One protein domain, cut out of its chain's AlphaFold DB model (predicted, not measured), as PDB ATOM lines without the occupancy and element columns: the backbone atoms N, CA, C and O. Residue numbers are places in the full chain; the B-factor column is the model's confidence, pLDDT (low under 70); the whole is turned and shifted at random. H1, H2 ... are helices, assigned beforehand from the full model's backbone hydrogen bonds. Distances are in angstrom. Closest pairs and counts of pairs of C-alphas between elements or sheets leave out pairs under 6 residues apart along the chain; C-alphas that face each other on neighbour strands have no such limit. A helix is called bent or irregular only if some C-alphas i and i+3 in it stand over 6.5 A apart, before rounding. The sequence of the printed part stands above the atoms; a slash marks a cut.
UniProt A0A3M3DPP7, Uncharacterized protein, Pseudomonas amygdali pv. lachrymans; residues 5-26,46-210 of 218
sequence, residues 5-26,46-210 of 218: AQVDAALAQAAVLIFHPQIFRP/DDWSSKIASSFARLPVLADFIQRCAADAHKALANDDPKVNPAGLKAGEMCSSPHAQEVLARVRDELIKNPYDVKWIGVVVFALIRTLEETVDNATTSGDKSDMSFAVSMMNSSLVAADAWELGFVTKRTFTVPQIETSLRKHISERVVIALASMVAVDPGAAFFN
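AT A GLANCE: This is residues 5 to 26 and 46 to 210 of the 218 residues of an uncharacterized protein of Pseudomonas amygdali pv. lachrymans (UniProt A0A3M3DPP7). The domain is a rounded, compact ball of mostly crossed helices: H6 runs through the middle, and H1, H3, H7 and both arms of the bent H9 pack round it. H4 and H5 pack on H9b at one end; the helical hairpin of H7 and H8, with H2 packed on H8, lies toward the other. The printed part has 187 residues with ten named helices, H1 to H10 in chain order, and no named strand: all helix. The radius of gyration of the C-alphas is 15.7 A, and the spans are 43 by 39 by 30 A.

HOW THE PARTS SIT: H9, residues 178 to 202, was assigned as one helix by its hydrogen bonds but is bent: C-alphas 190 and 193 are 7.5 A apart, and its arms H9a, residues 178 to 190, and H9b, residues 193 to 202, stand at a steep tilt of 56 degrees. H9a touches H3, residues 60 to 78, the same way at 38 degrees, only just steep; the C-alphas of Ala 73 and Ser 189 are closest, 4.1 A. H9b touches H4, residues 86 to 94, the same way at a shallow tilt of 6 degrees, closest at C-alphas 91 and 194, 5.0 A. H9b also touches H5, residues 98 to 113, closest at C-alphas 100 and 200, 6.1 A. With residues 123 to 130 alone, H6, residues 119 to 142, touches H9b, about perpendicular at 83 degrees, closest at C-alphas 127 and 195, 5.5 A. With residues 129 to 139 alone, H6 touches H7, residues 147 to 161, closest at C-alphas 132 and 156, 5.8 A. H7 and H8, residues 164 to 174, form a hairpin at a shallow tilt of 26 degrees, closest at C-alphas 158 and 167, 5.2 A. H8 touches H2, residues 48 to 58, closest at C-alphas 55 and 164, 5.7 A. H2 touches H1, residues 5 to 18, closest at C-alphas 8 and 53, 5.0 A. H1, with residues 10 to 14 alone, touches H10, residues 207 to 210, closest at C-alphas 13 and 208, 5.0 A. Every O i to N i+4 pair is within hydrogen-bond range in H2 to H8, H9a and H9b; in H1 8 of 10 are, and H10 is too short for one.

IN THESE COORDINATES: H1 begins at C-alpha 5, (-53.191, 113.996, -1.783), and H10 ends at C-alpha 210, (-42.861, 103.910, -13.632). From first to last C-alpha H6 measures 34.6 A, H3 26.8 A and H5 22.5 A.

THE WHOLE: The C-alphas farthest apart, of Pro 98 and Asp 147, are 44.3 A apart. Residues 27 to 45 are not printed; C-alphas 26 and 46 are 16.4 A apart across the cut. Of the links printed whole, H3 to H4 is short and the others are tight. Mean pLDDT of the printed part is 86.0; residues 81 to 92 are under 70.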
ATOM      1  N   ALA A   5     -54.465 113.772  -1.097       91.06
ATOM      2  CA  ALA A   5     -53.191 113.996  -1.783       91.06
ATOM      3  C   ALA A   5     -52.660 112.752  -2.521       91.06
ATOM      4  O   ALA A   5     -52.111 112.873  -3.612       91.06
ATOM      5  N   GLN A   6     -52.825 111.553  -1.946       90.38
ATOM      6  CA  GLN A   6     -52.447 110.304  -2.620       90.38
ATOM      7  C   GLN A   6     -53.306 110.072  -3.866       90.38
ATOM      8  O   GLN A   6     -52.792 109.666  -4.907       90.38
ATOM      9  N   VAL A   7     -54.611 110.336  -3.757       91.31
ATOM     10  CA  VAL A   7     -55.554 110.188  -4.869       91.31
ATOM     11  C   VAL A   7     -55.280 111.226  -5.956       91.31
ATOM     12  O   VAL A   7     -55.249 110.858  -7.125       91.31
ATOM     13  N   ASP A   8     -55.025 112.483  -5.590       93.75
ATOM     14  CA  ASP A   8     -54.691 113.547  -6.542       93.75
ATOM     15  C   ASP A   8     -53.430 113.206  -7.339       93.75
ATOM     16  O   ASP A   8     -53.471 113.193  -8.563       93.75
ATOM     17  N   ALA A   9     -52.342 112.807  -6.671       90.69
ATOM     18  CA  ALA A   9     -51.104 112.426  -7.350       90.69
ATOM     19  C   ALA A   9     -51.314 111.276  -8.354       90.69
ATOM     20  O   ALA A   9     -50.869 111.356  -9.502       90.69
ATOM     21  N   ALA A  10     -52.045 110.231  -7.952       90.12
ATOM     22  CA  ALA A  10     -52.348 109.098  -8.823       90.12
ATOM     23  C   ALA A  10     -53.226 109.501 -10.020       90.12
ATOM     24  O   ALA A  10     -52.999 109.050 -11.143       90.12
ATOM     25  N   LEU A  11     -54.222 110.361  -9.794       93.19
ATOM     26  CA  LEU A  11     -55.108 110.858 -10.843       93.19
ATOM     27  C   LEU A  11     -54.406 111.837 -11.779       93.19
ATOM     28  O   LEU A  11     -54.658 111.780 -12.975       93.19
ATOM     29  N   ALA A  12     -53.507 112.684 -11.281       92.56
ATOM     30  CA  ALA A  12     -52.719 113.604 -12.094       92.56
ATOM     31  C   ALA A  12     -51.838 112.834 -13.087       92.56
ATOM     32  O   ALA A  12     -51.784 113.163 -14.271       92.56
ATOM     33  N   GLN A  13     -51.215 111.745 -12.629       90.25
ATOM     34  CA  GLN A  13     -50.450 110.846 -13.493       90.25
ATOM     35  C   GLN A  13     -51.338 110.061 -14.459       90.25
ATOM     36  O   GLN A  13     -50.959 109.860 -15.608       90.25
ATOM     37  N   ALA A  14     -52.517 109.613 -14.023       91.31
ATOM     38  CA  ALA A  14     -53.444 108.894 -14.891       91.31
ATOM     39  C   ALA A  14     -54.113 109.815 -15.928       91.31
ATOM     40  O   ALA A  14     -54.455 109.351 -17.013       91.31
ATOM     41  N   ALA A  15     -54.290 111.106 -15.633       91.50
ATOM     42  CA  ALA A  15     -55.028 112.051 -16.470       91.50
ATOM     43  C   ALA A  15     -54.457 112.147 -17.891       91.50
ATOM     44  O   ALA A  15     -55.223 112.164 -18.854       91.50
ATOM     45  N   VAL A  16     -53.126 112.120 -18.039       89.31
ATOM     46  CA  VAL A  16     -52.464 112.169 -19.358       89.31
ATOM     47  C   VAL A  16     -52.804 110.957 -20.233       89.31
ATOM     48  O   VAL A  16     -52.807 111.063 -21.455       89.31
ATOM     49  N   LEU A  17     -53.138 109.825 -19.607       91.12
ATOM     50  CA  LEU A  17     -53.549 108.586 -20.267       91.12
ATOM     51  C   LEU A  17     -55.067 108.561 -20.496       91.12
ATOM     52  O   LEU A  17     -55.527 108.224 -21.586       91.12
ATOM     53  N   ILE A  18     -55.850 108.964 -19.487       90.56
ATOM     54  CA  ILE A  18     -57.323 109.010 -19.524       90.56
ATOM     55  C   ILE A  18     -57.818 109.936 -20.639       90.56
ATOM     56  O   ILE A  18     -58.728 109.584 -21.399       90.56
ATOM     57  N   PHE A  19     -57.208 111.118 -20.730       90.44
ATOM     58  CA  PHE A  19     -57.592 112.175 -21.659       90.44
ATOM     59  C   PHE A  19     -56.691 112.242 -22.892       90.44
ATOM     60  O   PHE A  19     -56.730 113.225 -23.632       90.44
ATOM     61  N   HIS A  20     -55.894 111.198 -23.145       90.38
ATOM     62  CA  HIS A  20     -55.031 111.169 -24.316       90.38
ATOM     63  C   HIS A  20     -55.862 111.321 -25.607       90.38
ATOM     64  O   HIS A  20     -56.859 110.606 -25.757       90.38
ATOM     65  N   PRO A  21     -55.460 112.163 -26.581       84.31
ATOM     66  CA  PRO A  21     -56.269 112.460 -27.772       84.31
ATOM     67  C   PRO A  21     -56.648 111.249 -28.635       84.31
ATOM     68  O   PRO A  21     -57.630 111.295 -29.368       84.31
ATOM     69  N   GLN A  22     -55.873 110.162 -28.575       82.50
ATOM     70  CA  GLN A  22     -56.183 108.925 -29.308       82.50
ATOM     71  C   GLN A  22     -57.288 108.087 -28.647       82.50
ATOM     72  O   GLN A  22     -57.901 107.251 -29.312       82.50
ATOM     73  N   ILE A  23     -57.531 108.289 -27.350       80.44
ATOM     74  CA  ILE A  23     -58.512 107.523 -26.574       80.44
ATOM     75  C   ILE A  23     -59.726 108.387 -26.249       80.44
ATOM     76  O   ILE A  23     -60.859 107.945 -26.419       80.44
ATOM     77  N   PHE A  24     -59.518 109.611 -25.767       80.81
ATOM     78  CA  PHE A  24     -60.603 110.487 -25.354       80.81
ATOM     79  C   PHE A  24     -61.497 110.875 -26.531       80.81
ATOM     80  O   PHE A  24     -61.024 111.322 -27.576       80.81
ATOM     81  N   ARG A  25     -62.807 110.711 -26.340       75.75
ATOM     82  CA  ARG A  25     -63.825 111.077 -27.319       75.75
ATOM     83  C   ARG A  25     -64.866 111.948 -26.626       75.75
ATOM     84  O   ARG A  25     -65.405 111.526 -25.605       75.75
ATOM     85  N   PRO A  26     -65.173 113.138 -27.161       77.19
ATOM     86  CA  PRO A  26     -66.319 113.903 -26.695       77.19
ATOM     87  C   PRO A  26     -67.596 113.076 -26.873       77.19
ATOM     88  O   PRO A  26     -67.860 112.582 -27.970       77.19
ATOM     89  N   ASP A  46     -58.632 122.059 -16.137       82.44
ATOM     90  CA  ASP A  46     -57.182 122.209 -15.909       82.44
ATOM     91  C   ASP A  46     -56.724 121.636 -14.548       82.44
ATOM     92  O   ASP A  46     -55.596 121.174 -14.402       82.44
ATOM     93  N   ASP A  47     -57.615 121.627 -13.552       89.75
ATOM     94  CA  ASP A  47     -57.426 121.113 -12.190       89.75
ATOM     95  C   ASP A  47     -58.217 119.815 -11.926       89.75
ATOM     96  O   ASP A  47     -58.609 119.517 -10.792       89.75
ATOM     97  N   TRP A  48     -58.477 119.041 -12.988       93.88
ATOM     98  CA  TRP A  48     -59.322 117.846 -12.953       93.88
ATOM     99  C   TRP A  48     -58.952 116.865 -11.834       93.88
ATOM    100  O   TRP A  48     -59.828 116.447 -11.074       93.88
ATOM    101  N   SER A  49     -57.667 116.515 -11.696       93.50
ATOM    102  CA  SER A  49     -57.223 115.511 -10.718       93.50
ATOM    103  C   SER A  49     -57.527 115.941  -9.287       93.50
ATOM    104  O   SER A  49     -58.118 115.168  -8.529       93.50
ATOM    105  N   SER A  50     -57.229 117.197  -8.947       93.50
ATOM    106  CA  SER A  50     -57.440 117.741  -7.609       93.50
ATOM    107  C   SER A  50     -58.928 117.828  -7.278       93.50
ATOM    108  O   SER A  50     -59.342 117.483  -6.170       93.50
ATOM    109  N   LYS A  51     -59.770 118.210  -8.247       93.44
ATOM    110  CA  LYS A  51     -61.228 118.235  -8.064       93.44
ATOM    111  C   LYS A  51     -61.809 116.840  -7.848       93.44
ATOM    112  O   LYS A  51     -62.575 116.652  -6.901       93.44
ATOM    113  N   ILE A  52     -61.423 115.853  -8.659       94.19
ATOM    114  CA  ILE A  52     -61.885 114.467  -8.485       94.19
ATOM    115  C   ILE A  52     -61.370 113.873  -7.170       94.19
ATOM    116  O   ILE A  52     -62.134 113.205  -6.472       94.19
ATOM    117  N   ALA A  53     -60.122 114.146  -6.783       93.56
ATOM    118  CA  ALA A  53     -59.577 113.718  -5.497       93.56
ATOM    119  C   ALA A  53     -60.349 114.320  -4.316       93.56
ATOM    120  O   ALA A  53     -60.695 113.609  -3.368       93.56
ATOM    121  N   SER A  54     -60.707 115.603  -4.402       93.62
ATOM    122  CA  SER A  54     -61.536 116.256  -3.388       93.62
ATOM    123  C   SER A  54     -62.941 115.657  -3.327       93.62
ATOM    124  O   SER A  54     -63.457 115.378  -2.244       93.62
ATOM    125  N   SER A  55     -63.556 115.380  -4.481       92.38
ATOM    126  CA  SER A  55     -64.832 114.662  -4.554       92.38
ATOM    127  C   SER A  55     -64.738 113.261  -3.955       92.38
ATOM    128  O   SER A  55     -65.630 112.873  -3.208       92.38
ATOM    129  N   PHE A  56     -63.662 112.520  -4.218       91.62
ATOM    130  CA  PHE A  56     -63.415 111.211  -3.614       91.62
ATOM    131  C   PHE A  56     -63.357 111.310  -2.085       91.62
ATOM    132  O   PHE A  56     -64.021 110.543  -1.396       91.62
ATOM    133  N   ALA A  57     -62.631 112.287  -1.536       91.38
ATOM    134  CA  ALA A  57     -62.529 112.475  -0.090       91.38
ATOM    135  C   ALA A  57     -63.856 112.915   0.561       91.38
ATOM    136  O   ALA A  57     -64.140 112.555   1.704       91.38
ATOM    137  N   ARG A  58     -64.678 113.698  -0.153       90.69
ATOM    138  CA  ARG A  58     -65.899 114.327   0.385       90.69
ATOM    139  C   ARG A  58     -67.188 113.552   0.118       90.69
ATOM    140  O   ARG A  58     -68.184 113.811   0.792       90.69
ATOM    141  N   LEU A  59     -67.205 112.635  -0.851       90.44
ATOM    142  CA  LEU A  59     -68.387 111.869  -1.258       90.44
ATOM    143  C   LEU A  59     -68.200 110.379  -0.926       90.44
ATOM    144  O   LEU A  59     -67.670 109.632  -1.752       90.44
ATOM    145  N   PRO A  60     -68.702 109.894   0.231       88.62
ATOM    146  CA  PRO A  60     -68.529 108.498   0.643       88.62
ATOM    147  C   PRO A  60     -69.039 107.489  -0.388       88.62
ATOM    148  O   PRO A  60     -68.405 106.471  -0.624       88.62
ATOM    149  N   VAL A  61     -70.151 107.803  -1.064       89.00
ATOM    150  CA  VAL A  61     -70.745 106.935  -2.096       89.00
ATOM    151  C   VAL A  61     -69.789 106.722  -3.275       89.00
ATOM    152  O   VAL A  61     -69.697 105.615  -3.797       89.00
ATOM    153  N   LEU A  62     -69.064 107.766  -3.687       89.44
ATOM    154  CA  LEU A  62     -68.087 107.680  -4.771       89.44
ATOM    155  C   LEU A  62     -66.842 106.903  -4.327       89.44
ATOM    156  O   LEU A  62     -66.383 106.022  -5.053       89.44
ATOM    157  N   ALA A  63     -66.323 107.204  -3.132       90.94
ATOM    158  CA  ALA A  63     -65.163 106.513  -2.578       90.94
ATOM    159  C   ALA A  63     -65.417 105.010  -2.414       90.94
ATOM    160  O   ALA A  63     -64.613 104.196  -2.872       90.94
ATOM    161  N   ASP A  64     -66.555 104.642  -1.823       91.38
ATOM    162  CA  ASP A  64     -66.954 103.250  -1.619       91.38
ATOM    163  C   ASP A  64     -67.135 102.521  -2.951       91.38
ATOM    164  O   ASP A  64     -66.684 101.385  -3.099       91.38
ATOM    165  N   PHE A  65     -67.766 103.169  -3.937       91.50
ATOM    166  CA  PHE A  65     -67.934 102.597  -5.270       91.50
ATOM    167  C   PHE A  65     -66.581 102.298  -5.925       91.50
ATOM    168  O   PHE A  65     -66.335 101.166  -6.337       91.50
ATOM    169  N   ILE A  66     -65.674 103.278  -5.966       92.31
ATOM    170  CA  ILE A  66     -64.351 103.117  -6.587       92.31
ATOM    171  C   ILE A  66     -63.533 102.037  -5.867       92.31
ATOM    172  O   ILE A  66     -62.905 101.208  -6.525       92.31
ATOM    173  N   GLN A  67     -63.564 101.990  -4.532       91.69
ATOM    174  CA  GLN A  67     -62.851 100.964  -3.764       91.69
ATOM    175  C   GLN A  67     -63.407  99.557  -4.015       91.69
ATOM    176  O   GLN A  67     -62.641  98.601  -4.142       91.69
ATOM    177  N   ARG A  68     -64.730  99.413  -4.137       92.56
ATOM    178  CA  ARG A  68     -65.362  98.135  -4.497       92.56
ATOM    179  C   ARG A  68     -65.021  97.713  -5.923       92.56
ATOM    180  O   ARG A  68     -64.689  96.549  -6.132       92.56
ATOM    181  N   CYS A  69     -65.030  98.647  -6.874       93.50
ATOM    182  CA  CYS A  69     -64.557  98.410  -8.237       93.50
ATOM    183  C   CYS A  69     -63.101  97.934  -8.247       93.50
ATOM    184  O   CYS A  69     -62.800  96.953  -8.915       93.50
ATOM    185  N   ALA A  70     -62.211  98.576  -7.483       92.75
ATOM    186  CA  ALA A  70     -60.810  98.169  -7.376       92.75
ATOM    187  C   ALA A  70     -60.670  96.745  -6.817       92.75
ATOM    188  O   ALA A  70     -59.925  95.938  -7.366       92.75
ATOM    189  N   ALA A  71     -61.432  96.402  -5.775       92.31
ATOM    190  CA  ALA A  71     -61.420  95.060  -5.199       92.31
ATOM    191  C   ALA A  71     -61.943  93.985  -6.173       92.31
ATOM    192  O   ALA A  71     -61.388  92.886  -6.238       92.31
ATOM    193  N   ASP A  72     -63.000  94.277  -6.936       92.19
ATOM    194  CA  ASP A  72     -63.525  93.354  -7.949       92.19
ATOM    195  C   ASP A  72     -62.574  93.217  -9.139       92.19
ATOM    196  O   ASP A  72     -62.342  92.111  -9.625       92.19
ATOM    197  N   ALA A  73     -61.996  94.330  -9.587       90.75
ATOM    198  CA  ALA A  73     -61.036  94.367 -10.676       90.75
ATOM    199  C   ALA A  73     -59.733  93.643 -10.313       90.75
ATOM    200  O   ALA A  73     -59.192  92.924 -11.146       90.75
ATOM    201  N   HIS A  74     -59.266  93.749  -9.065       92.06
ATOM    202  CA  HIS A  74     -58.139  92.960  -8.558       92.06
ATOM    203  C   HIS A  74     -58.419  91.459  -8.652       92.06
ATOM    204  O   HIS A  74     -57.608  90.720  -9.208       92.06
ATOM    205  N   LYS A  75     -59.593  91.009  -8.189       88.69
ATOM    206  CA  LYS A  75     -60.003  89.598  -8.303       88.69
ATOM    207  C   LYS A  75     -60.094  89.147  -9.757       88.69
ATOM    208  O   LYS A  75     -59.681  88.030 -10.059       88.69
ATOM    209  N   ALA A  76     -60.643  89.982 -10.637       86.25
ATOM    210  CA  ALA A  76     -60.736  89.680 -12.060       86.25
ATOM    211  C   ALA A  76     -59.339  89.551 -12.681       86.25
ATOM    212  O   ALA A  76     -59.043  88.530 -13.285       86.25
ATOM    213  N   LEU A  77     -58.455  90.522 -12.438       86.81
ATOM    214  CA  LEU A  77     -57.088  90.558 -12.960       86.81
ATOM    215  C   LEU A  77     -56.220  89.397 -12.442       86.81
ATOM    216  O   LEU A  77     -55.428  88.830 -13.190       86.81
ATOM    217  N   ALA A  78     -56.381  89.013 -11.173       85.94
ATOM    218  CA  ALA A  78     -55.664  87.886 -10.573       85.94
ATOM    219  C   ALA A  78     -56.080  86.530 -11.169       85.94
ATOM    220  O   ALA A  78     -55.257  85.620 -11.250       85.94
ATOM    221  N   ASN A  79     -57.337  86.408 -11.601       79.88
ATOM    222  CA  ASN A  79     -57.880  85.211 -12.245       79.88
ATOM    223  C   ASN A  79     -57.912  85.324 -13.779       79.88
ATOM    224  O   ASN A  79     -58.488  84.462 -14.442       79.88
ATOM    225  N   ASP A  80     -57.332  86.386 -14.341       70.06
ATOM    226  CA  ASP A  80     -57.361  86.662 -15.771       70.06
ATOM    227  C   ASP A  80     -56.422  85.703 -16.509       70.06
ATOM    228  O   ASP A  80     -55.227  85.972 -16.689       70.06
ATOM    229  N   ASP A  81     -56.963  84.549 -16.896       66.19
ATOM    230  CA  ASP A  81     -56.366  83.666 -17.890       66.19
ATOM    231  C   ASP A  81     -56.753  84.183 -19.286       66.19
ATOM    232  O   ASP A  81     -57.920  84.061 -19.675       66.19
ATOM    233  N   PRO A  82     -55.803  84.715 -20.082       59.25
ATOM    234  CA  PRO A  82     -56.088  85.195 -21.430       59.25
ATOM    235  C   PRO A  82     -56.681  84.108 -22.333       59.25
ATOM    236  O   PRO A  82     -57.384  84.417 -23.284       59.25
ATOM    237  N   LYS A  83     -56.447  82.819 -22.055       56.81
ATOM    238  CA  LYS A  83     -57.034  81.720 -22.838       56.81
ATOM    239  C   LYS A  83     -58.518  81.502 -22.544       56.81
ATOM    240  O   LYS A  83     -59.209  80.897 -23.359       56.81
ATOM    241  N   VAL A  84     -58.994  81.971 -21.394       57.34
ATOM    242  CA  VAL A  84     -60.376  81.806 -20.918       57.34
ATOM    243  C   VAL A  84     -61.146  83.129 -20.989       57.34
ATOM    244  O   VAL A  84     -62.365  83.114 -21.151       57.34
ATOM    245  N   ASN A  85     -60.452  84.272 -20.937       59.06
ATOM    246  CA  ASN A  85     -61.036  85.605 -21.026       59.06
ATOM    247  C   ASN A  85     -60.737  86.287 -22.382       59.06
ATOM    248  O   ASN A  85     -59.607  86.723 -22.621       59.06
ATOM    249  N   PRO A  86     -61.749  86.488 -23.252       61.22
ATOM    250  CA  PRO A  86     -61.588  87.192 -24.528       61.22
ATOM    251  C   PRO A  86     -61.043  88.622 -24.392       61.22
ATOM    252  O   PRO A  86     -60.427  89.138 -25.326       61.22
ATOM    253  N   ALA A  87     -61.264  89.274 -23.245       63.88
ATOM    254  CA  ALA A  87     -60.740  90.608 -22.970       63.88
ATOM    255  C   ALA A  87     -59.205  90.613 -22.833       63.88
ATOM    256  O   ALA A  87     -58.553  91.545 -23.305       63.88
ATOM    257  N   GLY A  88     -58.629  89.549 -22.264       59.19
ATOM    258  CA  GLY A  88     -57.182  89.373 -22.125       59.19
ATOM    259  C   GLY A  88     -56.468  89.144 -23.461       59.19
ATOM    260  O   GLY A  88     -55.360  89.640 -23.655       59.19
ATOM    261  N   LEU A  89     -57.114  88.468 -24.422       59.38
ATOM    262  CA  LEU A  89     -56.581  88.317 -25.787       59.38
ATOM    263  C   LEU A  89     -56.512  89.662 -26.511       59.38
ATOM    264  O   LEU A  89     -55.458  90.035 -27.020       59.38
ATOM    265  N   LYS A  90     -57.610  90.427 -26.480       67.69
ATOM    266  CA  LYS A  90     -57.671  91.762 -27.095       67.69
ATOM    267  C   LYS A  90     -56.650  92.721 -26.486       67.69
ATOM    268  O   LYS A  90     -56.036  93.494 -27.207       67.69
ATOM    269  N   ALA A  91     -56.423  92.648 -25.176       67.06
ATOM    270  CA  ALA A  91     -55.407  93.450 -24.498       67.06
ATOM    271  C   ALA A  91     -53.983  93.201 -25.036       67.06
ATOM    272  O   ALA A  91     -53.229  94.154 -25.242       67.06
ATOM    273  N   GLY A  92     -53.629  91.942 -25.318       63.75
ATOM    274  CA  GLY A  92     -52.344  91.590 -25.932       63.75
ATOM    275  C   GLY A  92     -52.191  92.124 -27.360       63.75
ATOM    276  O   GLY A  92     -51.105  92.554 -27.739       63.75
ATOM    277  N   GLU A  93     -53.281  92.162 -28.129       74.50
ATOM    278  CA  GLU A  93     -53.304  92.718 -29.490       74.50
ATOM    279  C   GLU A  93     -53.156  94.250 -29.508       74.50
ATOM    280  O   GLU A  93     -52.597  94.803 -30.455       74.50
ATOM    281  N   MET A  94     -53.616  94.942 -28.458       80.00
ATOM    282  CA  MET A  94     -53.491  96.401 -28.335       80.00
ATOM    283  C   MET A  94     -52.047  96.852 -28.076       80.00
ATOM    284  O   MET A  94     -51.642  97.916 -28.538       80.00
ATOM    285  N   CYS A  95     -51.257  96.047 -27.362       83.75
ATOM    286  CA  CYS A  95     -49.848  96.330 -27.090       83.75
ATOM    287  C   CYS A  95     -48.962  95.729 -28.189       83.75
ATOM    288  O   CYS A  95     -48.408  94.640 -28.040       83.75
ATOM    289  N   SER A  96     -48.820  96.441 -29.307       79.94
ATOM    290  CA  SER A  96     -48.119  95.935 -30.496       79.94
ATOM    291  C   SER A  96     -46.587  95.933 -30.395       79.94
ATOM    292  O   SER A  96     -45.929  95.290 -31.213       79.94
ATOM    293  N   SER A  97     -45.998  96.653 -29.431       88.50
ATOM    294  CA  SER A  97     -44.542  96.705 -29.237       88.50
ATOM    295  C   SER A  97     -44.087  95.794 -28.087       88.50
ATOM    296  O   SER A  97     -44.789  95.707 -27.075       88.50
ATOM    297  N   PRO A  98     -42.896  95.165 -28.175       88.25
ATOM    298  CA  PRO A  98     -42.348  94.362 -27.077       88.25
ATOM    299  C   PRO A  98     -42.247  95.148 -25.766       88.25
ATOM    300  O   PRO A  98     -42.605  94.643 -24.709       88.25
ATOM    301  N   HIS A  99     -41.854  96.422 -25.849       90.75
ATOM    302  CA  HIS A  99     -41.773  97.300 -24.686       90.75
ATOM    303  C   HIS A  99     -43.142  97.514 -24.017       90.75
ATOM    304  O   HIS A  99     -43.253  97.408 -22.799       90.75
ATOM    305  N   ALA A 100     -44.204  97.758 -24.793       89.31
ATOM    306  CA  ALA A 100     -45.554  97.898 -24.246       89.31
ATOM    307  C   ALA A 100     -46.049  96.591 -23.602       89.31
ATOM    308  O   ALA A 100     -46.671  96.624 -22.544       89.31
ATOM    309  N   GLN A 101     -45.731  95.434 -24.191       89.00
ATOM    310  CA  GLN A 101     -46.073  94.130 -23.613       89.00
ATOM    311  C   GLN A 101     -45.354  93.885 -22.280       89.00
ATOM    312  O   GLN A 101     -45.979  93.431 -21.321       89.00
ATOM    313  N   GLU A 102     -44.068  94.235 -22.190       90.06
ATOM    314  CA  GLU A 102     -43.289  94.166 -20.948       90.06
ATOM    315  C   GLU A 102     -43.860  95.089 -19.865       90.06
ATOM    316  O   GLU A 102     -44.037  94.669 -18.718       90.06
ATOM    317  N   VAL A 103     -44.198  96.334 -20.223       91.44
ATOM    318  CA  VAL A 103     -44.807  97.296 -19.293       91.44
ATOM    319  C   VAL A 103     -46.163  96.792 -18.804       91.44
ATOM    320  O   VAL A 103     -46.401  96.801 -17.596       91.44
ATOM    321  N   LEU A 104     -47.022  96.296 -19.700       90.06
ATOM    322  CA  LEU A 104     -48.330  95.745 -19.342       90.06
ATOM    323  C   LEU A 104     -48.196  94.557 -18.383       90.06
ATOM    324  O   LEU A 104     -48.884  94.520 -17.362       90.06
ATOM    325  N   ALA A 105     -47.296  93.614 -18.678       88.19
ATOM    326  CA  ALA A 105     -47.045  92.460 -17.819       88.19
ATOM    327  C   ALA A 105     -46.556  92.888 -16.426       88.19
ATOM    328  O   ALA A 105     -47.099  92.446 -15.415       88.19
ATOM    329  N   ARG A 106     -45.590  93.814 -16.366       89.94
ATOM    330  CA  ARG A 106     -45.056  94.351 -15.105       89.94
ATOM    331  C   ARG A 106     -46.136  95.037 -14.267       89.94
ATOM    332  O   ARG A 106     -46.249  94.751 -13.078       89.94
ATOM    333  N   VAL A 107     -46.909  95.946 -14.865       90.00
ATOM    334  CA  VAL A 107     -47.936  96.731 -14.155       90.00
ATOM    335  C   VAL A 107     -49.061  95.821 -13.668       90.00
ATOM    336  O   VAL A 107     -49.511  95.950 -12.531       90.00
ATOM    337  N   ARG A 108     -49.480  94.853 -14.490       89.50
ATOM    338  CA  ARG A 108     -50.434  93.818 -14.082       89.50
ATOM    339  C   ARG A 108     -49.931  93.061 -12.853       89.50
ATOM    340  O   ARG A 108     -50.671  92.926 -11.881       89.50
ATOM    341  N   ASP A 109     -48.687  92.591 -12.881       88.94
ATOM    342  CA  ASP A 109     -48.093  91.861 -11.761       88.94
ATOM    343  C   ASP A 109     -47.996  92.716 -10.489       88.94
ATOM    344  O   ASP A 109     -48.251  92.208  -9.395       88.94
ATOM    345  N   GLU A 110     -47.640  93.999 -10.613       89.56
ATOM    346  CA  GLU A 110     -47.590  94.941  -9.488       89.56
ATOM    347  C   GLU A 110     -48.975  95.104  -8.852       89.56
ATOM    348  O   GLU A 110     -49.121  94.916  -7.644       89.56
ATOM    349  N   LEU A 111     -50.004  95.359  -9.662       90.00
ATOM    350  CA  LEU A 111     -51.379  95.546  -9.197       90.00
ATOM    351  C   LEU A 111     -51.965  94.278  -8.557       90.00
ATOM    352  O   LEU A 111     -52.671  94.370  -7.552       90.00
ATOM    353  N   ILE A 112     -51.650  93.089  -9.087       89.56
ATOM    354  CA  ILE A 112     -52.053  91.806  -8.484       89.56
ATOM    355  C   ILE A 112     -51.372  91.612  -7.123       89.56
ATOM    356  O   ILE A 112     -52.027  91.207  -6.159       89.56
ATOM    357  N   LYS A 113     -50.065  91.890  -7.029       89.94
ATOM    358  CA  LYS A 113     -49.286  91.725  -5.788       89.94
ATOM    359  C   LYS A 113     -49.626  92.784  -4.739       89.94
ATOM    360  O   LYS A 113     -49.498  92.504  -3.548       89.94
ATOM    361  N   ASN A 114     -50.062  93.969  -5.162       88.62
ATOM    362  CA  ASN A 114     -50.395  95.090  -4.295       88.62
ATOM    363  C   ASN A 114     -51.851  95.568  -4.503       88.62
ATOM    364  O   ASN A 114     -52.092  96.575  -5.174       88.62
ATOM    365  N   PRO A 115     -52.848  94.895  -3.892       85.62
ATOM    366  CA  PRO A 115     -54.258  95.293  -3.993       85.62
ATOM    367  C   PRO A 115     -54.566  96.662  -3.363       85.62
ATOM    368  O   PRO A 115     -55.647  97.204  -3.570       85.62
ATOM    369  N   TYR A 116     -53.631  97.219  -2.589       85.62
ATOM    370  CA  TYR A 116     -53.760  98.519  -1.931       85.62
ATOM    371  C   TYR A 116     -52.897  99.600  -2.595       85.62
ATOM    372  O   TYR A 116     -52.631 100.630  -1.980       85.62
ATOM    373  N   ASP A 117     -52.447  99.386  -3.834       88.56
ATOM    374  CA  ASP A 117     -51.803 100.437  -4.619       88.56
ATOM    375  C   ASP A 117     -52.824 101.537  -4.979       88.56
ATOM    376  O   ASP A 117     -53.921 101.253  -5.464       88.56
ATOM    377  N   VAL A 118     -52.467 102.807  -4.772       88.75
ATOM    378  CA  VAL A 118     -53.307 103.952  -5.152       88.75
ATOM    379  C   VAL A 118     -53.514 104.043  -6.670       88.75
ATOM    380  O   VAL A 118     -54.525 104.588  -7.114       88.75
ATOM    381  N   LYS A 119     -52.635 103.430  -7.481       89.44
ATOM    382  CA  LYS A 119     -52.818 103.303  -8.937       89.44
ATOM    383  C   LYS A 119     -54.141 102.643  -9.315       89.44
ATOM    384  O   LYS A 119     -54.694 102.971 -10.365       89.44
ATOM    385  N   TRP A 120     -54.700 101.785  -8.455       91.69
ATOM    386  CA  TRP A 120     -56.034 101.220  -8.668       91.69
ATOM    387  C   TRP A 120     -57.097 102.294  -8.888       91.69
ATOM    388  O   TRP A 120     -57.996 102.093  -9.699       91.69
ATOM    389  N   ILE A 121     -56.978 103.450  -8.229       91.81
ATOM    390  CA  ILE A 121     -57.911 104.563  -8.409       91.81
ATOM    391  C   ILE A 121     -57.840 105.098  -9.842       91.81
ATOM    392  O   ILE A 121     -58.877 105.223 -10.488       91.81
ATOM    393  N   GLY A 122     -56.636 105.336 -10.371       92.25
ATOM    394  CA  GLY A 122     -56.447 105.796 -11.751       92.25
ATOM    395  C   GLY A 122     -56.994 104.804 -12.780       92.25
ATOM    396  O   GLY A 122     -57.749 105.190 -13.671       92.25
ATOM    397  N   VAL A 123     -56.692 103.514 -12.609       93.50
ATOM    398  CA  VAL A 123     -57.166 102.447 -13.508       93.50
ATOM    399  C   VAL A 123     -58.691 102.317 -13.471       93.50
ATOM    400  O   VAL A 123     -59.331 102.229 -14.518       93.50
ATOM    401  N   VAL A 124     -59.292 102.324 -12.279       94.44
ATOM    402  CA  VAL A 124     -60.748 102.209 -12.113       94.44
ATOM    403  C   VAL A 124     -61.466 103.437 -12.653       94.44
ATOM    404  O   VAL A 124     -62.485 103.280 -13.319       94.44
ATOM    405  N   VAL A 125     -60.956 104.646 -12.405       93.06
ATOM    406  CA  VAL A 125     -61.552 105.876 -12.946       93.06
ATOM    407  C   VAL A 125     -61.469 105.882 -14.469       93.06
ATOM    408  O   VAL A 125     -62.461 106.199 -15.125       93.06
ATOM    409  N   PHE A 126     -60.347 105.445 -15.047       92.44
ATOM    410  CA  PHE A 126     -60.243 105.276 -16.492       92.44
ATOM    411  C   PHE A 126     -61.269 104.267 -17.029       92.44
ATOM    412  O   PHE A 126     -62.044 104.590 -17.931       92.44
ATOM    413  N   ALA A 127     -61.325 103.066 -16.446       92.06
ATOM    414  CA  ALA A 127     -62.261 102.017 -16.846       92.06
ATOM    415  C   ALA A 127     -63.728 102.448 -16.691       92.06
ATOM    416  O   ALA A 127     -64.560 102.133 -17.547       92.06
ATOM    417  N   LEU A 128     -64.047 103.206 -15.638       92.00
ATOM    418  CA  LEU A 128     -65.359 103.807 -15.422       92.00
ATOM    419  C   LEU A 128     -65.687 104.794 -16.543       92.00
ATOM    420  O   LEU A 128     -66.722 104.636 -17.179       92.00
ATOM    421  N   ILE A 129     -64.809 105.758 -16.839       90.62
ATOM    422  CA  ILE A 129     -65.036 106.728 -17.922       90.62
ATOM    423  C   ILE A 129     -65.283 105.996 -19.245       90.62
ATOM    424  O   ILE A 129     -66.294 106.264 -19.888       90.62
ATOM    425  N   ARG A 130     -64.451 105.009 -19.605       88.38
ATOM    426  CA  ARG A 130     -64.632 104.218 -20.839       88.38
ATOM    427  C   ARG A 130     -65.955 103.452 -20.873       88.38
ATOM    428  O   ARG A 130     -66.614 103.399 -21.906       88.38
ATOM    429  N   THR A 131     -66.349 102.871 -19.742       88.94
ATOM    430  CA  THR A 131     -67.628 102.157 -19.597       88.94
ATOM    431  C   THR A 131     -68.812 103.097 -19.810       88.94
ATOM    432  O   THR A 131     -69.770 102.750 -20.502       88.94
ATOM    433  N   LEU A 132     -68.748 104.298 -19.235       89.44
ATOM    434  CA  LEU A 132     -69.797 105.300 -19.387       89.44
ATOM    435  C   LEU A 132     -69.853 105.813 -20.831       89.44
ATOM    436  O   LEU A 132     -70.944 105.907 -21.382       89.44
ATOM    437  N   GLU A 133     -68.704 106.080 -21.462       88.25
ATOM    438  CA  GLU A 133     -68.633 106.485 -22.873       88.25
ATOM    439  C   GLU A 133     -69.304 105.449 -23.779       88.25
ATOM    440  O   GLU A 133     -70.233 105.776 -24.509       88.25
ATOM    441  N   GLU A 134     -68.916 104.177 -23.686       86.94
ATOM    442  CA  GLU A 134     -69.524 103.116 -24.497       86.94
ATOM    443  C   GLU A 134     -71.034 102.991 -24.253       86.94
ATOM    444  O   GLU A 134     -71.810 102.788 -25.187       86.94
ATOM    445  N   THR A 135     -71.473 103.140 -23.003       85.00
ATOM    446  CA  THR A 135     -72.901 103.096 -22.670       85.00
ATOM    447  C   THR A 135     -73.659 104.256 -23.323       85.00
ATOM    448  O   THR A 135     -74.740 104.048 -23.872       85.00
ATOM    449  N   VAL A 136     -73.088 105.465 -23.315       86.62
ATOM    450  CA  VAL A 136     -73.671 106.649 -23.966       86.62
ATOM    451  C   VAL A 136     -73.682 106.511 -25.491       86.62
ATOM    452  O   VAL A 136     -74.679 106.865 -26.124       86.62
ATOM    453  N   ASP A 137     -72.613 105.984 -26.087       86.19
ATOM    454  CA  ASP A 137     -72.521 105.757 -27.537       86.19
ATOM    455  C   ASP A 137     -73.579 104.754 -28.012       86.19
ATOM    456  O   ASP A 137     -74.334 105.015 -28.953       86.19
ATOM    457  N   ASN A 138     -73.712 103.637 -27.292       85.25
ATOM    458  CA  ASN A 138     -74.716 102.615 -27.568       85.25
ATOM    459  C   ASN A 138     -76.140 103.156 -27.410       85.25
ATOM    460  O   ASN A 138     -76.990 102.898 -28.264       85.25
ATOM    461  N   ALA A 139     -76.407 103.927 -26.353       84.25
ATOM    462  CA  ALA A 139     -77.701 104.572 -26.139       84.25
ATOM    463  C   ALA A 139     -78.040 105.543 -27.283       84.25
ATOM    464  O   ALA A 139     -79.136 105.509 -27.841       84.25
ATOM    465  N   THR A 140     -77.063 106.340 -27.719       82.88
ATOM    466  CA  THR A 140     -77.228 107.283 -28.834       82.88
ATOM    467  C   THR A 140     -77.488 106.560 -30.155       82.88
ATOM    468  O   THR A 140     -78.406 106.929 -30.885       82.88
ATOM    469  N   THR A 141     -76.720 105.508 -30.446       84.25
ATOM    470  CA  THR A 141     -76.823 104.735 -31.694       84.25
ATOM    471  C   THR A 141     -78.124 103.937 -31.774       84.25
ATOM    472  O   THR A 141     -78.745 103.864 -32.832       84.25
ATOM    473  N   SER A 142     -78.563 103.351 -30.658       84.31
ATOM    474  CA  SER A 142     -79.812 102.580 -30.581       84.31
ATOM    475  C   SER A 142     -81.065 103.447 -30.431       84.31
ATOM    476  O   SER A 142     -82.177 102.954 -30.620       84.31
ATOM    477  N   GLY A 143     -80.904 104.731 -30.096       79.75
ATOM    478  CA  GLY A 143     -82.005 105.639 -29.782       79.75
ATOM    479  C   GLY A 143     -82.614 105.435 -28.389       79.75
ATOM    480  O   GLY A 143     -83.662 106.021 -28.110       79.75
ATOM    481  N   ASP A 144     -81.986 104.642 -27.513       78.75
ATOM    482  CA  ASP A 144     -82.404 104.506 -26.117       78.75
ATOM    483  C   ASP A 144     -82.103 105.799 -25.341       78.75
ATOM    484  O   ASP A 144     -80.953 106.197 -25.172       78.75
ATOM    485  N   LYS A 145     -83.159 106.464 -24.865       75.56
ATOM    486  CA  LYS A 145     -83.091 107.663 -24.014       75.56
ATOM    487  C   LYS A 145     -83.761 107.422 -22.663       75.56
ATOM    488  O   LYS A 145     -84.488 108.275 -22.157       75.56
ATOM    489  N   SER A 146     -83.566 106.230 -22.108       80.12
ATOM    490  CA  SER A 146     -84.019 105.867 -20.767       80.12
ATOM    491  C   SER A 146     -83.400 106.749 -19.675       80.12
ATOM    492  O   SER A 146     -82.311 107.303 -19.844       80.12
ATOM    493  N   ASP A 147     -84.043 106.798 -18.503       78.44
ATOM    494  CA  ASP A 147     -83.500 107.452 -17.299       78.44
ATOM    495  C   ASP A 147     -82.091 106.943 -16.941       78.44
ATOM    496  O   ASP A 147     -81.271 107.685 -16.399       78.44
ATOM    497  N   MET A 148     -81.792 105.682 -17.272       78.06
ATOM    498  CA  MET A 148     -80.483 105.072 -17.044       78.06
ATOM    499  C   MET A 148     -79.419 105.637 -17.989       78.06
ATOM    500  O   MET A 148     -78.356 106.043 -17.523       78.06
ATOM    501  N   SER A 149     -79.711 105.721 -19.292       80.75
ATOM    502  CA  SER A 149     -78.808 106.356 -20.264       80.75
ATOM    503  C   SER A 149     -78.558 107.831 -19.919       80.75
ATOM    504  O   SER A 149     -77.421 108.302 -19.978       80.75
ATOM    505  N   PHE A 150     -79.594 108.530 -19.441       81.81
ATOM    506  CA  PHE A 150     -79.499 109.896 -18.937       81.81
ATOM    507  C   PHE A 150     -78.565 109.997 -17.722       81.81
ATOM    508  O   PHE A 150     -77.631 110.796 -17.729       81.81
ATOM    509  N   ALA A 151     -78.765 109.164 -16.696       83.75
ATOM    510  CA  ALA A 151     -77.939 109.175 -15.488       83.75
ATOM    511  C   ALA A 151     -76.461 108.856 -15.781       83.75
ATOM    512  O   ALA A 151     -75.567 109.515 -15.250       83.75
ATOM    513  N   VAL A 152     -76.203 107.889 -16.666       86.06
ATOM    514  CA  VAL A 152     -74.851 107.517 -17.113       86.06
ATOM    515  C   VAL A 152     -74.190 108.645 -17.911       86.06
ATOM    516  O   VAL A 152     -73.019 108.948 -17.687       86.06
ATOM    517  N   SER A 153     -74.942 109.314 -18.785       87.06
ATOM    518  CA  SER A 153     -74.451 110.463 -19.552       87.06
ATOM    519  C   SER A 153     -74.098 111.653 -18.655       87.06
ATOM    520  O   SER A 153     -73.013 112.223 -18.782       87.06
ATOM    521  N   MET A 154     -74.950 111.965 -17.674       87.06
ATOM    522  CA  MET A 154     -74.664 112.976 -16.652       87.06
ATOM    523  C   MET A 154     -73.425 112.604 -15.827       87.06
ATOM    524  O   MET A 154     -72.574 113.451 -15.574       87.06
ATOM    525  N   MET A 155     -73.257 111.324 -15.467       89.12
ATOM    526  CA  MET A 155     -72.076 110.866 -14.724       89.12
ATOM    527  C   MET A 155     -70.793 111.031 -15.532       89.12
ATOM    528  O   MET A 155     -69.794 111.491 -14.985       89.12
ATOM    529  N   ASN A 156     -70.817 110.677 -16.820       89.81
ATOM    530  CA  ASN A 156     -69.684 110.897 -17.714       89.81
ATOM    531  C   ASN A 156     -69.329 112.387 -17.777       89.81
ATOM    532  O   ASN A 156     -68.176 112.740 -17.548       89.81
ATOM    533  N   SER A 157     -70.326 113.250 -17.997       88.50
ATOM    534  CA  SER A 157     -70.142 114.702 -18.035       88.50
ATOM    535  C   SER A 157     -69.524 115.236 -16.744       88.50
ATOM    536  O   SER A 157     -68.493 115.901 -16.787       88.50
ATOM    537  N   SER A 158     -70.110 114.893 -15.596       89.38
ATOM    538  CA  SER A 158     -69.627 115.311 -14.278       89.38
ATOM    539  C   SER A 158     -68.196 114.838 -14.000       89.38
ATOM    540  O   SER A 158     -67.393 115.588 -13.452       89.38
ATOM    541  N   LEU A 159     -67.867 113.594 -14.374       90.38
ATOM    542  CA  LEU A 159     -66.525 113.039 -14.194       90.38
ATOM    543  C   LEU A 159     -65.503 113.732 -15.085       90.38
ATOM    544  O   LEU A 159     -64.424 114.041 -14.601       90.38
ATOM    545  N   VAL A 160     -65.811 113.982 -16.359       90.12
ATOM    546  CA  VAL A 160     -64.864 114.627 -17.280       90.12
ATOM    547  C   VAL A 160     -64.684 116.103 -16.927       90.12
ATOM    548  O   VAL A 160     -63.552 116.554 -16.817       90.12
ATOM    549  N   ALA A 161     -65.761 116.840 -16.655       89.69
ATOM    550  CA  ALA A 161     -65.686 118.250 -16.261       89.69
ATOM    551  C   ALA A 161     -65.142 118.461 -14.831       89.69
ATOM    552  O   ALA A 161     -64.841 119.588 -14.435       89.69
ATOM    553  N   ALA A 162     -65.031 117.384 -14.043       89.12
ATOM    554  CA  ALA A 162     -64.752 117.414 -12.608       89.12
ATOM    555  C   ALA A 162     -65.703 118.331 -11.813       89.12
ATOM    556  O   ALA A 162     -65.301 118.995 -10.853       89.12
ATOM    557  N   ASP A 163     -66.985 118.356 -12.191       88.38
ATOM    558  CA  ASP A 163     -68.012 119.088 -11.451       88.38
ATOM    559  C   ASP A 163     -68.367 118.322 -10.170       88.38
ATOM    560  O   ASP A 163     -69.151 117.372 -10.171       88.38
ATOM    561  N   ALA A 164     -67.783 118.745  -9.049       82.12
ATOM    562  CA  ALA A 164     -67.984 118.101  -7.756       82.12
ATOM    563  C   ALA A 164     -69.444 118.136  -7.269       82.12
ATOM    564  O   ALA A 164     -69.869 117.218  -6.557       82.12
ATOM    565  N   TRP A 165     -70.206 119.179  -7.618       83.88
ATOM    566  CA  TRP A 165     -71.609 119.302  -7.221       83.88
ATOM    567  C   TRP A 165     -72.459 118.303  -8.004       83.88
ATOM    568  O   TRP A 165     -73.210 117.520  -7.407       83.88
ATOM    569  N   GLU A 166     -72.297 118.284  -9.327       85.31
ATOM    570  CA  GLU A 166     -73.071 117.412 -10.208       85.31
ATOM    571  C   GLU A 166     -72.696 115.948  -9.975       85.31
ATOM    572  O   GLU A 166     -73.576 115.094  -9.842       85.31
ATOM    573  N   LEU A 167     -71.407 115.672  -9.754       86.00
ATOM    574  CA  LEU A 167     -70.918 114.350  -9.384       86.00
ATOM    575  C   LEU A 167     -71.544 113.873  -8.069       86.00
ATOM    576  O   LEU A 167     -71.984 112.728  -7.982       86.00
ATOM    577  N   GLY A 168     -71.665 114.732  -7.052       84.56
ATOM    578  CA  GLY A 168     -72.349 114.393  -5.800       84.56
ATOM    579  C   GLY A 168     -73.824 114.030  -5.998       84.56
ATOM    580  O   GLY A 168     -74.312 113.041  -5.443       84.56
ATOM    581  N   PHE A 169     -74.533 114.790  -6.830       83.69
ATOM    582  CA  PHE A 169     -75.935 114.531  -7.150       83.69
ATOM    583  C   PHE A 169     -76.121 113.237  -7.957       83.69
ATOM    584  O   PHE A 169     -76.949 112.386  -7.611       83.69
ATOM    585  N   VAL A 170     -75.333 113.069  -9.016       83.06
ATOM    586  CA  VAL A 170     -75.426 111.951  -9.953       83.06
ATOM    587  C   VAL A 170     -74.964 110.648  -9.320       83.06
ATOM    588  O   VAL A 170     -75.642 109.636  -9.482       83.06
ATOM    589  N   THR A 171     -73.871 110.641  -8.555       83.88
ATOM    590  CA  THR A 171     -73.414 109.431  -7.845       83.88
ATOM    591  C   THR A 171     -74.458 108.968  -6.836       83.88
ATOM    592  O   THR A 171     -74.784 107.783  -6.797       83.88
ATOM    593  N   LYS A 172     -75.089 109.896  -6.101       79.44
ATOM    594  CA  LYS A 172     -76.196 109.566  -5.198       79.44
ATOM    595  C   LYS A 172     -77.405 108.999  -5.937       79.44
ATOM    596  O   LYS A 172     -78.083 108.155  -5.373       79.44
ATOM    597  N   ARG A 173     -77.709 109.423  -7.165       77.19
ATOM    598  CA  ARG A 173     -78.830 108.858  -7.940       77.19
ATOM    599  C   ARG A 173     -78.494 107.550  -8.650       77.19
ATOM    600  O   ARG A 173     -79.360 106.698  -8.773       77.19
ATOM    601  N   THR A 174     -77.258 107.394  -9.103       77.50
ATOM    602  CA  THR A 174     -76.841 106.286  -9.974       77.50
ATOM    603  C   THR A 174     -76.355 105.097  -9.156       77.50
ATOM    604  O   THR A 174     -76.788 103.973  -9.384       77.50
ATOM    605  N   PHE A 175     -75.502 105.332  -8.155       80.62
ATOM    606  CA  PHE A 175     -74.900 104.259  -7.357       80.62
ATOM    607  C   PHE A 175     -75.779 103.784  -6.198       80.62
ATOM    608  O   PHE A 175     -75.504 102.742  -5.612       80.62
ATOM    609  N   THR A 176     -76.853 104.504  -5.861       76.06
ATOM    610  CA  THR A 176     -77.830 104.014  -4.871       76.06
ATOM    611  C   THR A 176     -78.868 103.071  -5.471       76.06
ATOM    612  O   THR A 176     -79.593 102.429  -4.714       76.06
ATOM    613  N   VAL A 177     -78.923 102.943  -6.803       81.94
ATOM    614  CA  VAL A 177     -79.717 101.927  -7.501       81.94
ATOM    615  C   VAL A 177     -78.860 100.662  -7.627       81.94
ATOM    616  O   VAL A 177     -77.932 100.646  -8.441       81.94
ATOM    617  N   PRO A 178     -79.131  99.587  -6.855       83.56
ATOM    618  CA  PRO A 178     -78.221  98.442  -6.760       83.56
ATOM    619  C   PRO A 178     -77.958  97.755  -8.101       83.56
ATOM    620  O   PRO A 178     -76.846  97.317  -8.366       83.56
ATOM    621  N   GLN A 179     -78.963  97.696  -8.979       81.56
ATOM    622  CA  GLN A 179     -78.827  97.082 -10.298       81.56
ATOM    623  C   GLN A 179     -77.819  97.837 -11.172       81.56
ATOM    624  O   GLN A 179     -77.021  97.210 -11.865       81.56
ATOM    625  N   ILE A 180     -77.830  99.173 -11.114       79.31
ATOM    626  CA  ILE A 180     -76.911 100.016 -11.882       79.31
ATOM    627  C   ILE A 180     -75.502  99.908 -11.299       79.31
ATOM    628  O   ILE A 180     -74.560  99.642 -12.039       79.31
ATOM    629  N   GLU A 181     -75.359 100.044  -9.977       87.88
ATOM    630  CA  GLU A 181     -74.064  99.916  -9.293       87.88
ATOM    631  C   GLU A 181     -73.397  98.568  -9.580       87.88
ATOM    632  O   GLU A 181     -72.239  98.524 -10.001       87.88
ATOM    633  N   THR A 182     -74.140  97.472  -9.423       86.50
ATOM    634  CA  THR A 182     -73.615  96.120  -9.618       86.50
ATOM    635  C   THR A 182     -73.303  95.857 -11.089       86.50
ATOM    636  O   THR A 182     -72.275  95.251 -11.394       86.50
ATOM    637  N   SER A 183     -74.137  96.346 -12.015       85.62
ATOM    638  CA  SER A 183     -73.864  96.215 -13.449       85.62
ATOM    639  C   SER A 183     -72.614  96.990 -13.866       85.62
ATOM    640  O   SER A 183     -71.801  96.455 -14.617       85.62
ATOM    641  N   LEU A 184     -72.431  98.219 -13.371       87.81
ATOM    642  CA  LEU A 184     -71.240  99.021 -13.660       87.81
ATOM    643  C   LEU A 184     -69.982  98.374 -13.079       87.81
ATOM    644  O   LEU A 184     -68.990  98.239 -13.789       87.81
ATOM    645  N   ARG A 185     -70.027  97.907 -11.825       91.56
ATOM    646  CA  ARG A 185     -68.905  97.189 -11.199       91.56
ATOM    647  C   ARG A 185     -68.488  95.957 -11.982       91.56
ATOM    648  O   ARG A 185     -67.298  95.762 -12.212       91.56
ATOM    649  N   LYS A 186     -69.464  95.149 -12.401       88.69
ATOM    650  CA  LYS A 186     -69.217  93.955 -13.208       88.69
ATOM    651  C   LYS A 186     -68.563  94.316 -14.544       88.69
ATOM    652  O   LYS A 186     -67.557  93.721 -14.904       88.69
ATOM    653  N   HIS A 187     -69.086  95.319 -15.249       87.38
ATOM    654  CA  HIS A 187     -68.525  95.731 -16.541       87.38
ATOM    655  C   HIS A 187     -67.107  96.301 -16.400       87.38
ATOM    656  O   HIS A 187     -66.235  95.998 -17.211       87.38
ATOM    657  N   ILE A 188     -66.852  97.079 -15.341       90.56
ATOM    658  CA  ILE A 188     -65.523  97.618 -15.024       90.56
ATOM    659  C   ILE A 188     -64.534  96.489 -14.725       90.56
ATOM    660  O   ILE A 188     -63.427  96.496 -15.265       90.56
ATOM    661  N   SER A 189     -64.909  95.513 -13.892       88.25
ATOM    662  CA  SER A 189     -64.008  94.416 -13.524       88.25
ATOM    663  C   SER A 189     -63.693  93.507 -14.714       88.25
ATOM    664  O   SER A 189     -62.534  93.147 -14.904       88.25
ATOM    665  N   GLU A 190     -64.675  93.217 -15.571       84.06
ATOM    666  CA  GLU A 190     -64.485  92.436 -16.802       84.06
ATOM    667  C   GLU A 190     -63.581  93.144 -17.826       84.06
ATOM    668  O   GLU A 190     -62.921  92.491 -18.635       84.06
ATOM    669  N   ARG A 191     -63.518  94.481 -17.788       83.69
ATOM    670  CA  ARG A 191     -62.774  95.297 -18.759       83.69
ATOM    671  C   ARG A 191     -61.489  95.909 -18.234       83.69
ATOM    672  O   ARG A 191     -60.790  96.569 -19.003       83.69
ATOM    673  N   VAL A 192     -61.130  95.682 -16.973       88.06
ATOM    674  CA  VAL A 192     -59.949  96.320 -16.377       88.06
ATOM    675  C   VAL A 192     -58.659  96.004 -17.140       88.06
ATOM    676  O   VAL A 192     -57.802  96.867 -17.299       88.06
ATOM    677  N   VAL A 193     -58.545  94.792 -17.685       86.88
ATOM    678  CA  VAL A 193     -57.377  94.352 -18.461       86.88
ATOM    679  C   VAL A 193     -57.271  95.129 -19.776       86.88
ATOM    680  O   VAL A 193     -56.186  95.569 -20.149       86.88
ATOM    681  N   ILE A 194     -58.403  95.362 -20.448       86.81
ATOM    682  CA  ILE A 194     -58.470  96.192 -21.660       86.81
ATOM    683  C   ILE A 194     -58.146  97.644 -21.311       86.81
ATOM    684  O   ILE A 194     -57.421  98.299 -22.055       86.81
ATOM    685  N   ALA A 195     -58.651  98.149 -20.183       89.19
ATOM    686  CA  ALA A 195     -58.360  99.500 -19.722       89.19
ATOM    687  C   ALA A 195     -56.847  99.684 -19.493       89.19
ATOM    688  O   ALA A 195     -56.247 100.585 -20.070       89.19
ATOM    689  N   LEU A 196     -56.206  98.770 -18.762       90.62
ATOM    690  CA  LEU A 196     -54.755  98.764 -18.563       90.62
ATOM    691  C   LEU A 196     -53.988  98.706 -19.886       90.62
ATOM    692  O   LEU A 196     -53.108  99.531 -20.120       90.62
ATOM    693  N   ALA A 197     -54.346  97.778 -20.774       90.25
ATOM    694  CA  ALA A 197     -53.696  97.653 -22.073       90.25
ATOM    695  C   ALA A 197     -53.880  98.896 -22.947       90.25
ATOM    696  O   ALA A 197     -52.950  99.287 -23.638       90.25
ATOM    697  N   SER A 198     -55.036  99.559 -22.881       90.31
ATOM    698  CA  SER A 198     -55.282 100.813 -23.602       90.31
ATOM    699  C   SER A 198     -54.391 101.938 -23.087       90.31
ATOM    700  O   SER A 198     -53.809 102.668 -23.886       90.31
ATOM    701  N   MET A 199     -54.254 102.063 -21.761       92.56
ATOM    702  CA  MET A 199     -53.372 103.061 -21.154       92.56
ATOM    703  C   MET A 199     -51.911 102.815 -21.567       92.56
ATOM    704  O   MET A 199     -51.222 103.745 -21.974       92.56
ATOM    705  N   VAL A 200     -51.449 101.559 -21.520       92.75
ATOM    706  CA  VAL A 200     -50.071 101.189 -21.888       92.75
ATOM    707  C   VAL A 200     -49.817 101.321 -23.391       92.75
ATOM    708  O   VAL A 200     -48.739 101.751 -23.790       92.75
ATOM    709  N   ALA A 201     -50.787 100.970 -24.238       90.31
ATOM    710  CA  ALA A 201     -50.650 101.056 -25.691       90.31
ATOM    711  C   ALA A 201     -50.482 102.501 -26.180       90.31
ATOM    712  O   ALA A 201     -49.815 102.729 -27.187       90.31
ATOM    713  N   VAL A 202     -51.078 103.461 -25.471       90.31
ATOM    714  CA  VAL A 202     -50.959 104.881 -25.801       90.31
ATOM    715  C   VAL A 202     -49.612 105.461 -25.404       90.31
ATOM    716  O   VAL A 202     -48.980 106.122 -26.226       90.31
ATOM    717  N   ASP A 203     -49.175 105.224 -24.170       91.12
ATOM    718  CA  ASP A 203     -47.882 105.712 -23.699       91.12
ATOM    719  C   ASP A 203     -47.282 104.743 -22.670       91.12
ATOM    720  O   ASP A 203     -47.513 104.882 -21.464       91.12
ATOM    721  N   PRO A 204     -46.472 103.762 -23.110       90.81
ATOM    722  CA  PRO A 204     -45.820 102.829 -22.196       90.81
ATOM    723  C   PRO A 204     -44.759 103.510 -21.312       90.81
ATOM    724  O   PRO A 204     -44.339 102.932 -20.309       90.81
ATOM    725  N   GLY A 205     -44.332 104.733 -21.655       90.00
ATOM    726  CA  GLY A 205     -43.355 105.525 -20.911       90.00
ATOM    727  C   GLY A 205     -43.958 106.421 -19.827       90.00
ATOM    728  O   GLY A 205     -43.200 107.063 -19.092       90.00
ATOM    729  N   ALA A 206     -45.285 106.463 -19.691       90.50
ATOM    730  CA  ALA A 206     -45.960 107.362 -18.764       90.50
ATOM    731  C   ALA A 206     -45.501 107.171 -17.307       90.50
ATOM    732  O   ALA A 206     -45.329 106.049 -16.820       90.50
ATOM    733  N   ALA A 207     -45.362 108.285 -16.575       89.19
ATOM    734  CA  ALA A 207     -44.941 108.295 -15.167       89.19
ATOM    735  C   ALA A 207     -45.810 107.384 -14.284       89.19
ATOM    736  O   ALA A 207     -45.287 106.690 -13.411       89.19
ATOM    737  N   PHE A 208     -47.107 107.304 -14.604       89.75
ATOM    738  CA  PHE A 208     -48.086 106.426 -13.964       89.75
ATOM    739  C   PHE A 208     -47.626 104.960 -13.848       89.75
ATOM    740  O   PHE A 208     -47.927 104.295 -12.860       89.75
ATOM    741  N   PHE A 209     -46.881 104.444 -14.833       89.06
ATOM    742  CA  PHE A 209     -46.396 103.058 -14.837       89.06
ATOM    743  C   PHE A 209     -45.021 102.879 -14.192       89.06
ATOM    744  O   PHE A 209     -44.614 101.752 -13.918       89.06
ATOM    745  N   ASN A 210     -44.272 103.963 -14.007       78.44
ATOM    746  CA  ASN A 210     -42.861 103.910 -13.632       78.44
ATOM    747  C   ASN A 210     -42.624 104.180 -12.144       78.44
ATOM    748  O   ASN A 210     -41.643 103.684 -11.580       78.44
TER     749      ASN A 210